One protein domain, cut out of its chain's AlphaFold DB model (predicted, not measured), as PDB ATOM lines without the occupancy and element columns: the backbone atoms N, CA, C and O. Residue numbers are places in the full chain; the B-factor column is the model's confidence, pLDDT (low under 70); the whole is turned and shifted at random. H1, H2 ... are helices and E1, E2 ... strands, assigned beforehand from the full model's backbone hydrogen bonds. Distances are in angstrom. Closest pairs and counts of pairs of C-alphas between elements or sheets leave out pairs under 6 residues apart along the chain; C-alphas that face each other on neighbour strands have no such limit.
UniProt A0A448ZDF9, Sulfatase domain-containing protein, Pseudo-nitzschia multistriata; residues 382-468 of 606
ATOM      1  N   GLU A 382     -24.392  -8.952  17.095       94.75
ATOM      2  CA  GLU A 382     -25.187  -7.819  16.624       94.75
ATOM      3  C   GLU A 382     -25.529  -7.947  15.140       94.75
ATOM      4  O   GLU A 382     -24.686  -8.302  14.309       94.75
ATOM      5  N   MET A 383     -26.776  -7.637  14.796       93.19
ATOM      6  CA  MET A 383     -27.236  -7.630  13.413       93.19
ATOM      7  C   MET A 383     -28.415  -6.684  13.263       93.19
ATOM      8  O   MET A 383     -29.412  -6.848  13.956       93.19
ATOM      9  N   GLN A 384     -28.320  -5.704  12.365       91.88
ATOM     10  CA  GLN A 384     -29.294  -4.615  12.269       91.88
ATOM     11  C   GLN A 384     -29.552  -4.033  13.668       91.88
ATOM     12  O   GLN A 384     -28.595  -3.751  14.394       91.88
ATOM     13  N   THR A 385     -30.806  -3.885  14.080       90.75
ATOM     14  CA  THR A 385     -31.168  -3.490  15.444       90.75
ATOM     15  C   THR A 385     -31.066  -4.613  16.473       90.75
ATOM     16  O   THR A 385     -31.063  -4.335  17.668       90.75
ATOM     17  N   ASP A 386     -30.971  -5.869  16.047       91.56
ATOM     18  CA  ASP A 386     -31.038  -7.025  16.934       91.56
ATOM     19  C   ASP A 386     -29.743  -7.207  17.715       91.56
ATOM     20  O   ASP A 386     -28.639  -6.916  17.233       91.56
ATOM     21  N   ARG A 387     -29.872  -7.706  18.942       93.19
ATOM     22  CA  ARG A 387     -28.743  -7.962  19.837       93.19
ATOM     23  C   ARG A 387     -28.882  -9.333  20.469       93.19
ATOM     24  O   ARG A 387     -29.987  -9.735  20.804       93.19
ATOM     25  N   ALA A 388     -27.775 -10.028  20.675       93.75
ATOM     26  CA  ALA A 388     -27.758 -11.292  21.393       93.75
ATOM     27  C   ALA A 388     -26.661 -11.301  22.452       93.75
ATOM     28  O   ALA A 388     -25.603 -10.694  22.272       93.75
ATOM     29  N   VAL A 389     -26.918 -12.018  23.539       94.44
ATOM     30  CA  VAL A 389     -25.938 -12.347  24.572       94.44
ATOM     31  C   VAL A 389     -25.984 -13.844  24.827       94.44
ATOM     32  O   VAL A 389     -27.058 -14.437  24.879       94.44
ATOM     33  N   ARG A 390     -24.818 -14.457  25.003       91.94
ATOM     34  CA  ARG A 390     -24.690 -15.830  25.475       91.94
ATOM     35  C   ARG A 390     -23.726 -15.879  26.647       91.94
ATOM     36  O   ARG A 390     -22.587 -15.445  26.503       91.94
ATOM     37  N   CYS A 391     -24.164 -16.455  27.761       90.19
ATOM     38  CA  CYS A 391     -23.345 -16.716  28.942       90.19
ATOM     39  C   CYS A 391     -23.541 -18.183  29.344       90.19
ATOM     40  O   CYS A 391     -24.660 -18.597  29.642       90.19
ATOM     41  N   GLY A 392     -22.469 -18.977  29.333       83.75
ATOM     42  CA  GLY A 392     -22.560 -20.416  29.591       83.75
ATOM     43  C   GLY A 392     -23.552 -21.125  28.654       83.75
ATOM     44  O   GLY A 392     -23.409 -21.090  27.425       83.75
ATOM     45  N   CYS A 393     -24.551 -21.776  29.248       79.88
ATOM     46  CA  CYS A 393     -25.592 -22.519  28.538       79.88
ATOM     47  C   CYS A 393     -26.687 -21.631  27.951       79.88
ATOM     48  O   CYS A 393     -27.298 -21.999  26.953       79.88
ATOM     49  N   TYR A 394     -26.894 -20.444  28.513       86.25
ATOM     50  CA  TYR A 394     -28.048 -19.630  28.176       86.25
ATOM     51  C   TYR A 394     -27.712 -18.569  27.141       86.25
ATOM     52  O   TYR A 394     -26.682 -17.886  27.212       86.25
ATOM     53  N   LYS A 395     -28.617 -18.411  26.180       89.19
ATOM     54  CA  LYS A 395     -28.553 -17.383  25.146       89.19
ATOM     55  C   LYS A 395     -29.858 -16.609  25.119       89.19
ATOM     56  O   LYS A 395     -30.925 -17.203  25.159       89.19
ATOM     57  N   TYR A 396     -29.757 -15.292  25.007       90.62
ATOM     58  CA  TYR A 396     -30.894 -14.402  24.839       90.62
ATOM     59  C   TYR A 396     -30.744 -13.576  23.563       90.62
ATOM     60  O   TYR A 396     -29.662 -13.045  23.299       90.62
ATOM     61  N   ILE A 397     -31.824 -13.444  22.792       90.00
ATOM     62  CA  ILE A 397     -31.896 -12.615  21.586       90.00
ATOM     63  C   ILE A 397     -32.932 -11.508  21.797       90.00
ATOM     64  O   ILE A 397     -34.086 -11.743  22.122       90.00
ATOM     65  N   LYS A 398     -32.548 -10.261  21.568       89.75
ATOM     66  CA  LYS A 398     -33.451  -9.117  21.584       89.75
ATOM     67  C   LYS A 398     -33.704  -8.648  20.162       89.75
ATOM     68  O   LYS A 398     -32.820  -8.054  19.544       89.75
ATOM     69  N   ILE A 399     -34.919  -8.891  19.685       87.62
ATOM     70  CA  ILE A 399     -35.436  -8.348  18.428       87.62
ATOM     71  C   ILE A 399     -36.190  -7.063  18.762       87.62
ATOM     72  O   ILE A 399     -37.168  -7.090  19.508       87.62
ATOM     73  N   TYR A 400     -35.700  -5.931  18.264       85.25
ATOM     74  CA  TYR A 400     -36.297  -4.618  18.546       85.25
ATOM     75  C   TYR A 400     -37.405  -4.254  17.561       85.25
ATOM     76  O   TYR A 400     -38.355  -3.574  17.937       85.25
ATOM     77  N   ASP A 401     -37.264  -4.695  16.313       82.12
ATOM     78  CA  ASP A 401     -38.160  -4.352  15.220       82.12
ATOM     79  C   ASP A 401     -38.358  -5.570  14.316       82.12
ATOM     80  O   ASP A 401     -37.457  -5.980  13.587       82.12
ATOM     81  N   THR A 402     -39.545  -6.166  14.375       84.56
ATOM     82  CA  THR A 402     -39.887  -7.347  13.576       84.56
ATOM     83  C   THR A 402     -40.093  -7.017  12.097       84.56
ATOM     84  O   THR A 402     -39.997  -7.912  11.262       84.56
ATOM     85  N   GLU A 403     -40.382  -5.756  11.755       85.25
ATOM     86  CA  GLU A 403     -40.577  -5.337  10.366       85.25
ATOM     87  C   GLU A 403     -39.255  -5.340   9.605       85.25
ATOM     88  O   GLU A 403     -39.241  -5.706   8.439       85.25
ATOM     89  N   TRP A 404     -38.145  -4.996  10.260       83.50
ATOM     90  CA  TRP A 404     -36.847  -4.847   9.596       83.50
ATOM     91  C   TRP A 404     -35.766  -5.812  10.103       83.50
ATOM     92  O   TRP A 404     -34.602  -5.691   9.722       83.50
ATOM     93  N   SER A 405     -36.126  -6.797  10.925       88.06
ATOM     94  CA  SER A 405     -35.196  -7.788  11.469       88.06
ATOM     95  C   SER A 405     -35.035  -8.996  10.545       88.06
ATOM     96  O   SER A 405     -35.936  -9.822  10.381       88.06
ATOM     97  N   ASN A 406     -33.825  -9.178  10.014       88.62
ATOM     98  CA  ASN A 406     -33.459 -10.425   9.348       88.62
ATOM     99  C   ASN A 406     -33.520 -11.614  10.310       88.62
ATOM    100  O   ASN A 406     -33.861 -12.711   9.876       88.62
ATOM    101  N   THR A 407     -33.217 -11.424  11.598       88.06
ATOM    102  CA  THR A 407     -33.340 -12.493  12.599       88.06
ATOM    103  C   THR A 407     -34.786 -12.976  12.686       88.06
ATOM    104  O   THR A 407     -35.032 -14.173  12.560       88.06
ATOM    105  N   TYR A 408     -35.744 -12.051  12.780       86.56
ATOM    106  CA  TYR A 408     -37.176 -12.341  12.785       86.56
ATOM    107  C   TYR A 408     -37.624 -13.031  11.492       86.56
ATOM    108  O   TYR A 408     -38.203 -14.112  11.539       86.56
ATOM    109  N   TRP A 409     -37.287 -12.482  10.320       84.31
ATOM    110  CA  TRP A 409     -37.684 -13.078   9.036       84.31
ATOM    111  C   TRP A 409     -37.091 -14.471   8.808       84.31
ATOM    112  O   TRP A 409     -37.726 -15.340   8.202       84.31
ATOM    113  N   ARG A 410     -35.865 -14.718   9.284       81.94
ATOM    114  CA  ARG A 410     -35.274 -16.060   9.265       81.94
ATOM    115  C   ARG A 410     -36.007 -16.983  10.226       81.94
ATOM    116  O   ARG A 410     -36.276 -18.118   9.841       81.94
ATOM    117  N   ALA A 411     -36.395 -16.495  11.402       77.06
ATOM    118  CA  ALA A 411     -37.229 -17.252  12.325       77.06
ATOM    119  C   ALA A 411     -38.528 -17.702  11.636       77.06
ATOM    120  O   ALA A 411     -38.842 -18.888  11.632       77.06
ATOM    121  N   GLU A 412     -39.225 -16.788  10.954       75.31
ATOM    122  CA  GLU A 412     -40.442 -17.102  10.193       75.31
ATOM    123  C   GLU A 412     -40.224 -18.140   9.104       75.31
ATOM    124  O   GLU A 412     -40.932 -19.149   9.042       75.31
ATOM    125  N   ARG A 413     -39.205 -17.934   8.271       74.06
ATOM    126  CA  ARG A 413     -38.896 -18.835   7.159       74.06
ATOM    127  C   ARG A 413     -38.563 -20.255   7.620       74.06
ATOM    128  O   ARG A 413     -38.879 -21.203   6.904       74.06
ATOM    129  N   HIS A 414     -37.922 -20.392   8.776       65.75
ATOM    130  CA  HIS A 414     -37.523 -21.677   9.348       65.75
ATOM    131  C   HIS A 414     -38.531 -22.217  10.380       65.75
ATOM    132  O   HIS A 414     -38.238 -23.201  11.048       65.75
ATOM    133  N   MET A 415     -39.730 -21.621  10.478       64.75
ATOM    134  CA  MET A 415     -40.806 -22.014  11.406       64.75
ATOM    135  C   MET A 415     -40.428 -21.937  12.899       64.75
ATOM    136  O   MET A 415     -41.010 -22.632  13.725       64.75
ATOM    137  N   LEU A 416     -39.517 -21.033  13.257       61.09
ATOM    138  CA  LEU A 416     -39.082 -20.743  14.630       61.09
ATOM    139  C   LEU A 416     -39.974 -19.681  15.322       61.09
ATOM    140  O   LEU A 416     -39.650 -19.159  16.378       61.09
ATOM    141  N   VAL A 417     -41.122 -19.317  14.732       53.56
ATOM    142  CA  VAL A 417     -41.997 -18.213  15.207       53.56
ATOM    143  C   VAL A 417     -42.689 -18.527  16.532       53.56
ATOM    144  O   VAL A 417     -42.969 -17.618  17.310       53.56
ATOM    145  N   GLY A 418     -42.941 -19.811  16.818       49.56
ATOM    146  CA  GLY A 418     -43.495 -20.255  18.103       49.56
ATOM    147  C   GLY A 418     -42.586 -19.951  19.303       49.56
ATOM    148  O   GLY A 418     -43.060 -19.954  20.435       49.56
ATOM    149  N   GLU A 419     -41.315 -19.630  19.045       51.72
ATOM    150  CA  GLU A 419     -40.255 -19.388  20.027       51.72
ATOM    151  C   GLU A 419     -39.983 -17.896  20.297       51.72
ATOM    152  O   GLU A 419     -39.240 -17.549  21.210       51.72
ATOM    153  N   LEU A 420     -40.632 -16.978  19.570       52.81
ATOM    154  CA  LEU A 420     -40.412 -15.529  19.727       52.81
ATOM    155  C   LEU A 420     -41.119 -14.914  20.948       52.81
ATOM    156  O   LEU A 420     -40.945 -13.731  21.240       52.81
ATOM    157  N   HIS A 421     -41.913 -15.707  21.678       49.94
ATOM    158  CA  HIS A 421     -42.551 -15.291  22.934       49.94
ATOM    159  C   HIS A 421     -41.646 -15.444  24.169       49.94
ATOM    160  O   HIS A 421     -42.050 -15.064  25.266       49.94
ATOM    161  N   GLY A 422     -40.416 -15.923  23.990       56.06
ATOM    162  CA  GLY A 422     -39.389 -15.947  25.022       56.06
ATOM    163  C   GLY A 422     -38.058 -16.255  24.367       56.06
ATOM    164  O   GLY A 422     -37.673 -17.410  24.357       56.06
ATOM    165  N   ASN A 423     -37.396 -15.236  23.797       78.19
ATOM    166  CA  ASN A 423     -36.127 -15.312  23.047       78.19
ATOM    167  C   ASN A 423     -34.920 -15.786  23.896       78.19
ATOM    168  O   ASN A 423     -33.809 -15.269  23.761       78.19
ATOM    169  N   LEU A 424     -35.155 -16.705  24.819       83.62
ATOM    170  CA  LEU A 424     -34.258 -17.308  25.769       83.62
ATOM    171  C   LEU A 424     -34.114 -18.790  25.408       83.62
ATOM    172  O   LEU A 424     -35.095 -19.525  25.310       83.62
ATOM    173  N   TYR A 425     -32.871 -19.219  25.242       80.62
ATOM    174  CA  TYR A 425     -32.511 -20.552  24.783       80.62
ATOM    175  C   TYR A 425     -31.577 -21.211  25.790       80.62
ATOM    176  O   TYR A 425     -30.590 -20.595  26.206       80.62
ATOM    177  N   ASP A 426     -31.875 -22.457  26.155       80.44
ATOM    178  CA  ASP A 426     -30.944 -23.331  26.862       80.44
ATOM    179  C   ASP A 426     -30.220 -24.184  25.823       80.44
ATOM    180  O   ASP A 426     -30.793 -25.069  25.195       80.44
ATOM    181  N   LEU A 427     -28.948 -23.874  25.593       77.94
ATOM    182  CA  LEU A 427     -28.130 -24.571  24.609       77.94
ATOM    183  C   LEU A 427     -27.492 -25.848  25.176       77.94
ATOM    184  O   LEU A 427     -26.814 -26.551  24.433       77.94
ATOM    185  N   CYS A 428     -27.648 -26.129  26.471       73.19
ATOM    186  CA  CYS A 428     -27.097 -27.311  27.133       73.19
ATOM    187  C   CYS A 428     -28.154 -28.358  27.484       73.19
ATOM    188  O   CYS A 428     -27.771 -29.472  27.854       73.19
ATOM    189  N   ASP A 429     -29.449 -28.040  27.374       63.16
ATOM    190  CA  ASP A 429     -30.491 -29.029  27.632       63.16
ATOM    191  C   ASP A 429     -30.313 -30.220  26.678       63.16
ATOM    192  O   ASP A 429     -30.183 -30.062  25.468       63.16
ATOM    193  N   GLY A 430     -30.199 -31.419  27.245       51.41
ATOM    194  CA  GLY A 430     -29.967 -32.681  26.545       51.41
ATOM    195  C   GLY A 430     -31.242 -33.488  26.323       51.41
ATOM    196  O   GLY A 430     -31.154 -34.660  25.941       51.41
ATOM    197  N   THR A 431     -32.416 -32.917  26.606       49.16
ATOM    198  CA  THR A 431     -33.692 -33.515  26.211       49.16
ATOM    199  C   THR A 431     -33.655 -33.710  24.693       49.16
ATOM    200  O   THR A 431     -33.325 -32.806  23.936       49.16
ATOM    201  N   GLY A 432     -33.859 -34.942  24.220       42.03
ATOM    202  CA  GLY A 432     -33.609 -35.355  22.830       42.03
ATOM    203  C   GLY A 432     -34.479 -34.687  21.751       42.03
ATOM    204  O   GLY A 432     -34.553 -35.215  20.645       42.03
ATOM    205  N   ASP A 433     -35.100 -33.549  22.056       40.81
ATOM    206  CA  ASP A 433     -35.934 -32.732  21.184       40.81
ATOM    207  C   ASP A 433     -35.133 -31.608  20.489       40.81
ATOM    208  O   ASP A 433     -35.673 -30.577  20.095       40.81
ATOM    209  N   TYR A 434     -33.850 -31.855  20.203       44.19
ATOM    210  CA  TYR A 434     -33.143 -31.205  19.093       44.19
ATOM    211  C   TYR A 434     -33.737 -31.706  17.755       44.19
ATOM    212  O   TYR A 434     -33.117 -32.495  17.041       44.19
ATOM    213  N   ILE A 435     -34.980 -31.345  17.424       41.72
ATOM    214  CA  ILE A 435     -35.683 -31.819  16.214       41.72
ATOM    215  C   ILE A 435     -35.515 -30.738  15.119       41.72
ATOM    216  O   ILE A 435     -35.797 -29.578  15.365       41.72
ATOM    217  N   THR A 436     -35.052 -30.993  13.887       37.97
ATOM    218  CA  THR A 436     -35.394 -32.091  12.970       37.97
ATOM    219  C   THR A 436     -34.244 -32.491  12.038       37.97
ATOM    220  O   THR A 436     -33.306 -31.747  11.775       37.97
ATOM    221  N   ALA A 437     -34.380 -33.691  11.469       37.16
ATOM    222  CA  ALA A 437     -33.462 -34.351  10.546       37.16
ATOM    223  C   ALA A 437     -33.234 -33.653   9.182       37.16
ATOM    224  O   ALA A 437     -32.755 -34.326   8.273       37.16
ATOM    225  N   ASN A 438     -33.582 -32.370   8.999       39.25
ATOM    226  CA  ASN A 438     -33.451 -31.687   7.703       39.25
ATOM    227  C   ASN A 438     -33.140 -30.174   7.719       39.25
ATOM    228  O   ASN A 438     -33.060 -29.621   6.631       39.25
ATOM    229  N   ASP A 439     -32.929 -29.497   8.852       40.06
ATOM    230  CA  ASP A 439     -32.493 -28.085   8.840       40.06
ATOM    231  C   ASP A 439     -31.743 -27.723  10.134       40.06
ATOM    232  O   ASP A 439     -32.215 -27.929  11.247       40.06
ATOM    233  N   ASN A 440     -30.538 -27.191   9.980       38.47
ATOM    234  CA  ASN A 440     -29.460 -27.171  10.969       38.47
ATOM    235  C   ASN A 440     -29.482 -25.925  11.888       38.47
ATOM    236  O   ASN A 440     -28.444 -25.459  12.354       38.47
ATOM    237  N   ASN A 441     -30.669 -25.409  12.214       47.59
ATOM    238  CA  ASN A 441     -30.831 -24.310  13.173       47.59
ATOM    239  C   ASN A 441     -31.050 -24.872  14.580       47.59
ATOM    240  O   ASN A 441     -32.163 -25.204  14.964       47.59
ATOM    241  N   ARG A 442     -29.953 -25.042  15.318       55.97
ATOM    242  CA  ARG A 442     -29.895 -25.771  16.595       55.97
ATOM    243  C   ARG A 442     -30.057 -24.879  17.827       55.97
ATOM    244  O   ARG A 442     -29.252 -24.953  18.752       55.97
ATOM    245  N   GLU A 443     -31.083 -24.041  17.839       59.75
ATOM    246  CA  GLU A 443     -31.626 -23.533  19.099       59.75
ATOM    247  C   GLU A 443     -32.653 -24.534  19.610       59.75
ATOM    248  O   GLU A 443     -33.576 -24.921  18.906       59.75
ATOM    249  N   ALA A 444     -32.384 -25.068  20.794       49.25
ATOM    250  CA  ALA A 444     -32.844 -26.377  21.229       49.25
ATOM    251  C   ALA A 444     -34.208 -26.378  21.930       49.25
ATOM    252  O   ALA A 444     -34.430 -27.289  22.710       49.25
ATOM    253  N   VAL A 445     -35.097 -25.413  21.638       53.69
ATOM    254  CA  VAL A 445     -36.347 -25.057  22.353       53.69
ATOM    255  C   VAL A 445     -36.194 -23.752  23.139       53.69
ATOM    256  O   VAL A 445     -35.423 -23.652  24.095       53.69
ATOM    257  N   ALA A 446     -36.964 -22.734  22.748       63.75
ATOM    258  CA  ALA A 446     -37.166 -21.565  23.600       63.75
ATOM    259  C   ALA A 446     -37.906 -21.959  24.883       63.75
ATOM    260  O   ALA A 446     -38.931 -22.645  24.846       63.75
ATOM    261  N   PHE A 447     -37.409 -21.487  26.021       70.94
ATOM    262  CA  PHE A 447     -38.015 -21.743  27.322       70.94
ATOM    263  C   PHE A 447     -38.319 -20.436  28.051       70.94
ATOM    264  O   PHE A 447     -37.868 -19.358  27.669       70.94
ATOM    265  N   VAL A 448     -39.127 -20.534  29.103       77.12
ATOM    266  CA  VAL A 448     -39.520 -19.384  29.917       77.12
ATOM    267  C   VAL A 448     -38.937 -19.547  31.311       77.12
ATOM    268  O   VAL A 448     -39.413 -20.367  32.093       77.12
ATOM    269  N   ASP A 449     -37.938 -18.728  31.617       84.44
ATOM    270  CA  ASP A 449     -37.382 -18.547  32.955       84.44
ATOM    271  C   ASP A 449     -37.108 -17.049  33.172       84.44
ATOM    272  O   ASP A 449     -36.135 -16.510  32.635       84.44
ATOM    273  N   PRO A 450     -37.981 -16.345  33.917       86.25
ATOM    274  CA  PRO A 450     -37.868 -14.901  34.107       86.25
ATOM    275  C   PRO A 450     -36.584 -14.453  34.812       86.25
ATOM    276  O   PRO A 450     -36.141 -13.322  34.589       86.25
ATOM    277  N   ASP A 451     -35.993 -15.301  35.657       88.56
ATOM    278  CA  ASP A 451     -34.786 -14.958  36.411       88.56
ATOM    279  C   ASP A 451     -33.561 -15.031  35.493       88.56
ATOM    280  O   ASP A 451     -32.767 -14.085  35.435       88.56
ATOM    281  N   VAL A 452     -33.454 -16.104  34.699       87.81
ATOM    282  CA  VAL A 452     -32.411 -16.261  33.671       87.81
ATOM    283  C   VAL A 452     -32.547 -15.186  32.588       87.81
ATOM    284  O   VAL A 452     -31.550 -14.565  32.207       87.81
ATOM    285  N   GLU A 453     -33.769 -14.911  32.121       88.62
ATOM    286  CA  GLU A 453     -34.023 -13.844  31.149       88.62
ATOM    287  C   GLU A 453     -33.583 -12.486  31.702       88.62
ATOM    288  O   GLU A 453     -32.794 -11.787  31.067       88.62
ATOM    289  N   SER A 454     -34.028 -12.122  32.910       90.38
ATOM    290  CA  SER A 454     -33.674 -10.843  33.538       90.38
ATOM    291  C   SER A 454     -32.161 -10.697  33.716       90.38
ATOM    292  O   SER A 454     -31.600  -9.631  33.455       90.38
ATOM    293  N   ALA A 455     -31.481 -11.769  34.120       91.19
ATOM    294  CA  ALA A 455     -30.031 -11.813  34.261       91.19
ATOM    295  C   ALA A 455     -29.302 -11.535  32.933       91.19
ATOM    296  O   ALA A 455     -28.398 -10.689  32.876       91.19
ATOM    297  N   LEU A 456     -29.713 -12.191  31.846       91.88
ATOM    298  CA  LEU A 456     -29.135 -11.975  30.519       91.88
ATOM    299  C   LEU A 456     -29.490 -10.605  29.940       91.88
ATOM    300  O   LEU A 456     -28.613  -9.939  29.392       91.88
ATOM    301  N   VAL A 457     -30.729 -10.136  30.107       91.69
ATOM    302  CA  VAL A 457     -31.160  -8.791  29.691       91.69
ATOM    303  C   VAL A 457     -30.319  -7.720  30.384       91.69
ATOM    304  O   VAL A 457     -29.826  -6.810  29.718       91.69
ATOM    305  N   ASN A 458     -30.088  -7.845  31.694       92.19
ATOM    306  CA  ASN A 458     -29.241  -6.920  32.449       92.19
ATOM    307  C   ASN A 458     -27.780  -6.968  31.980       92.19
ATOM    308  O   ASN A 458     -27.143  -5.925  31.837       92.19
ATOM    309  N   THR A 459     -27.260  -8.163  31.696       92.88
ATOM    310  CA  THR A 459     -25.894  -8.348  31.178       92.88
ATOM    311  C   THR A 459     -25.732  -7.714  29.799       92.88
ATOM    312  O   THR A 459     -24.771  -6.979  29.554       92.88
ATOM    313  N   LEU A 460     -26.703  -7.938  28.909       92.25
ATOM    314  CA  LEU A 460     -26.755  -7.315  27.594       92.25
ATOM    315  C   LEU A 460     -26.842  -5.794  27.718       92.25
ATOM    316  O   LEU A 460     -26.060  -5.094  27.085       92.25
ATOM    317  N   GLN A 461     -27.727  -5.270  28.567       90.44
ATOM    318  CA  GLN A 461     -27.861  -3.829  28.765       90.44
ATOM    319  C   GLN A 461     -26.581  -3.206  29.335       90.44
ATOM    320  O   GLN A 461     -26.160  -2.157  28.855       90.44
ATOM    321  N   CYS A 462     -25.919  -3.859  30.296       90.44
ATOM    322  CA  CYS A 462     -24.615  -3.418  30.796       90.44
ATOM    323  C   CYS A 462     -23.604  -3.302  29.655       90.44
ATOM    324  O   CYS A 462     -22.910  -2.293  29.533       90.44
ATOM    325  N   HIS A 463     -23.538  -4.318  28.796       89.44
ATOM    326  CA  HIS A 463     -22.612  -4.327  27.676       89.44
ATOM    327  C   HIS A 463     -22.910  -3.207  26.667       89.44
ATOM    328  O   HIS A 463     -22.007  -2.458  26.302       89.44
ATOM    329  N   LEU A 464     -24.177  -3.048  26.282       87.44
ATOM    330  CA  LEU A 464     -24.661  -1.987  25.390       87.44
ATOM    331  C   LEU A 464     -24.365  -0.583  25.950       87.44
ATOM    332  O   LEU A 464     -23.974   0.329  25.224       87.44
ATOM    333  N   ASP A 465     -24.486  -0.416  27.263       86.06
ATOM    334  CA  ASP A 465     -24.128   0.818  27.948       86.06
ATOM    335  C   ASP A 465     -22.615   1.084  27.899       86.06
ATOM    336  O   ASP A 465     -22.191   2.232  27.776       86.06
ATOM    337  N   ARG A 466     -21.769   0.053  27.985       86.00
ATOM    338  CA  ARG A 466     -20.301   0.201  27.966       86.00
ATOM    339  C   ARG A 466     -19.712   0.298  26.563       86.00
ATOM    340  O   ARG A 466     -18.632   0.865  26.418       86.00
ATOM    341  N   SER A 467     -20.429  -0.160  25.540       80.12
ATOM    342  CA  SER A 467     -20.076   0.080  24.138       80.12
ATOM    343  C   SER A 467     -20.456   1.486  23.654       80.12
ATOM    344  O   SER A 467     -20.083   1.876  22.547       80.12
ATOM    345  N   HIS A 468     -21.152   2.284  24.476       80.06
ATOM    346  CA  HIS A 468     -21.523   3.654  24.135       80.06
ATOM    347  C   HIS A 468     -20.287   4.555  23.939       80.06
ATOM    348  O   HIS A 468     -19.460   4.665  24.847       80.06
TER     349      HIS A 468
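What this domain is: This is residues 382 to 468 of the 606 residues of the protein "Sulfatase domain-containing protein" of Pseudo-nitzschia multistriata (UniProt A0A448ZDF9). One long helix, H2, crosses one face of a small antiparallel sheet, ordered E1 E2 E3; short H1 sits at the end where E1 begins. The loop of residues 427 to 449 and H2's far end make the length. The 87 printed residues, under half in named elements, run E1, E2, H1, E3, H2: mixed class, compact, radius of gyration of the C-alphas 13.3 A, spans 42 by 29 by 18 A.

Where its parts are: E1, residues 386 to 391, begins at C-alpha 386 (-31.038, -7.025, 16.934); E2 is 394 to 398, E3 424 to 426, H1 406 to 413. H2, residues 450 to 466, 24.0 A long, ends at C-alpha 466 (-20.301, 0.201, 27.966).

How they stand to each other: E1 and E2 form a hairpin (N 389 to O 396, 2.9 A); E2 and E3 are antiparallel (N 425 to O 395, 2.8 A). H2 is on the sheet, two layers, height 8.3 A, across the strands; its closest C-alphas to E1 are Leu 460 and Val 389, 5.9 A. H1 only grazes the sheet with residues 406 to 408. In both helices every O i to N i+4 pair is within hydrogen-bond range.

The domain as a whole: Ala 437 and His 468 have the farthest C-alphas, 42.1 A. The printed part has no cut; E3 to H2 is a long link. Residues 414 to 422 and 429 to 446 have pLDDT under 70.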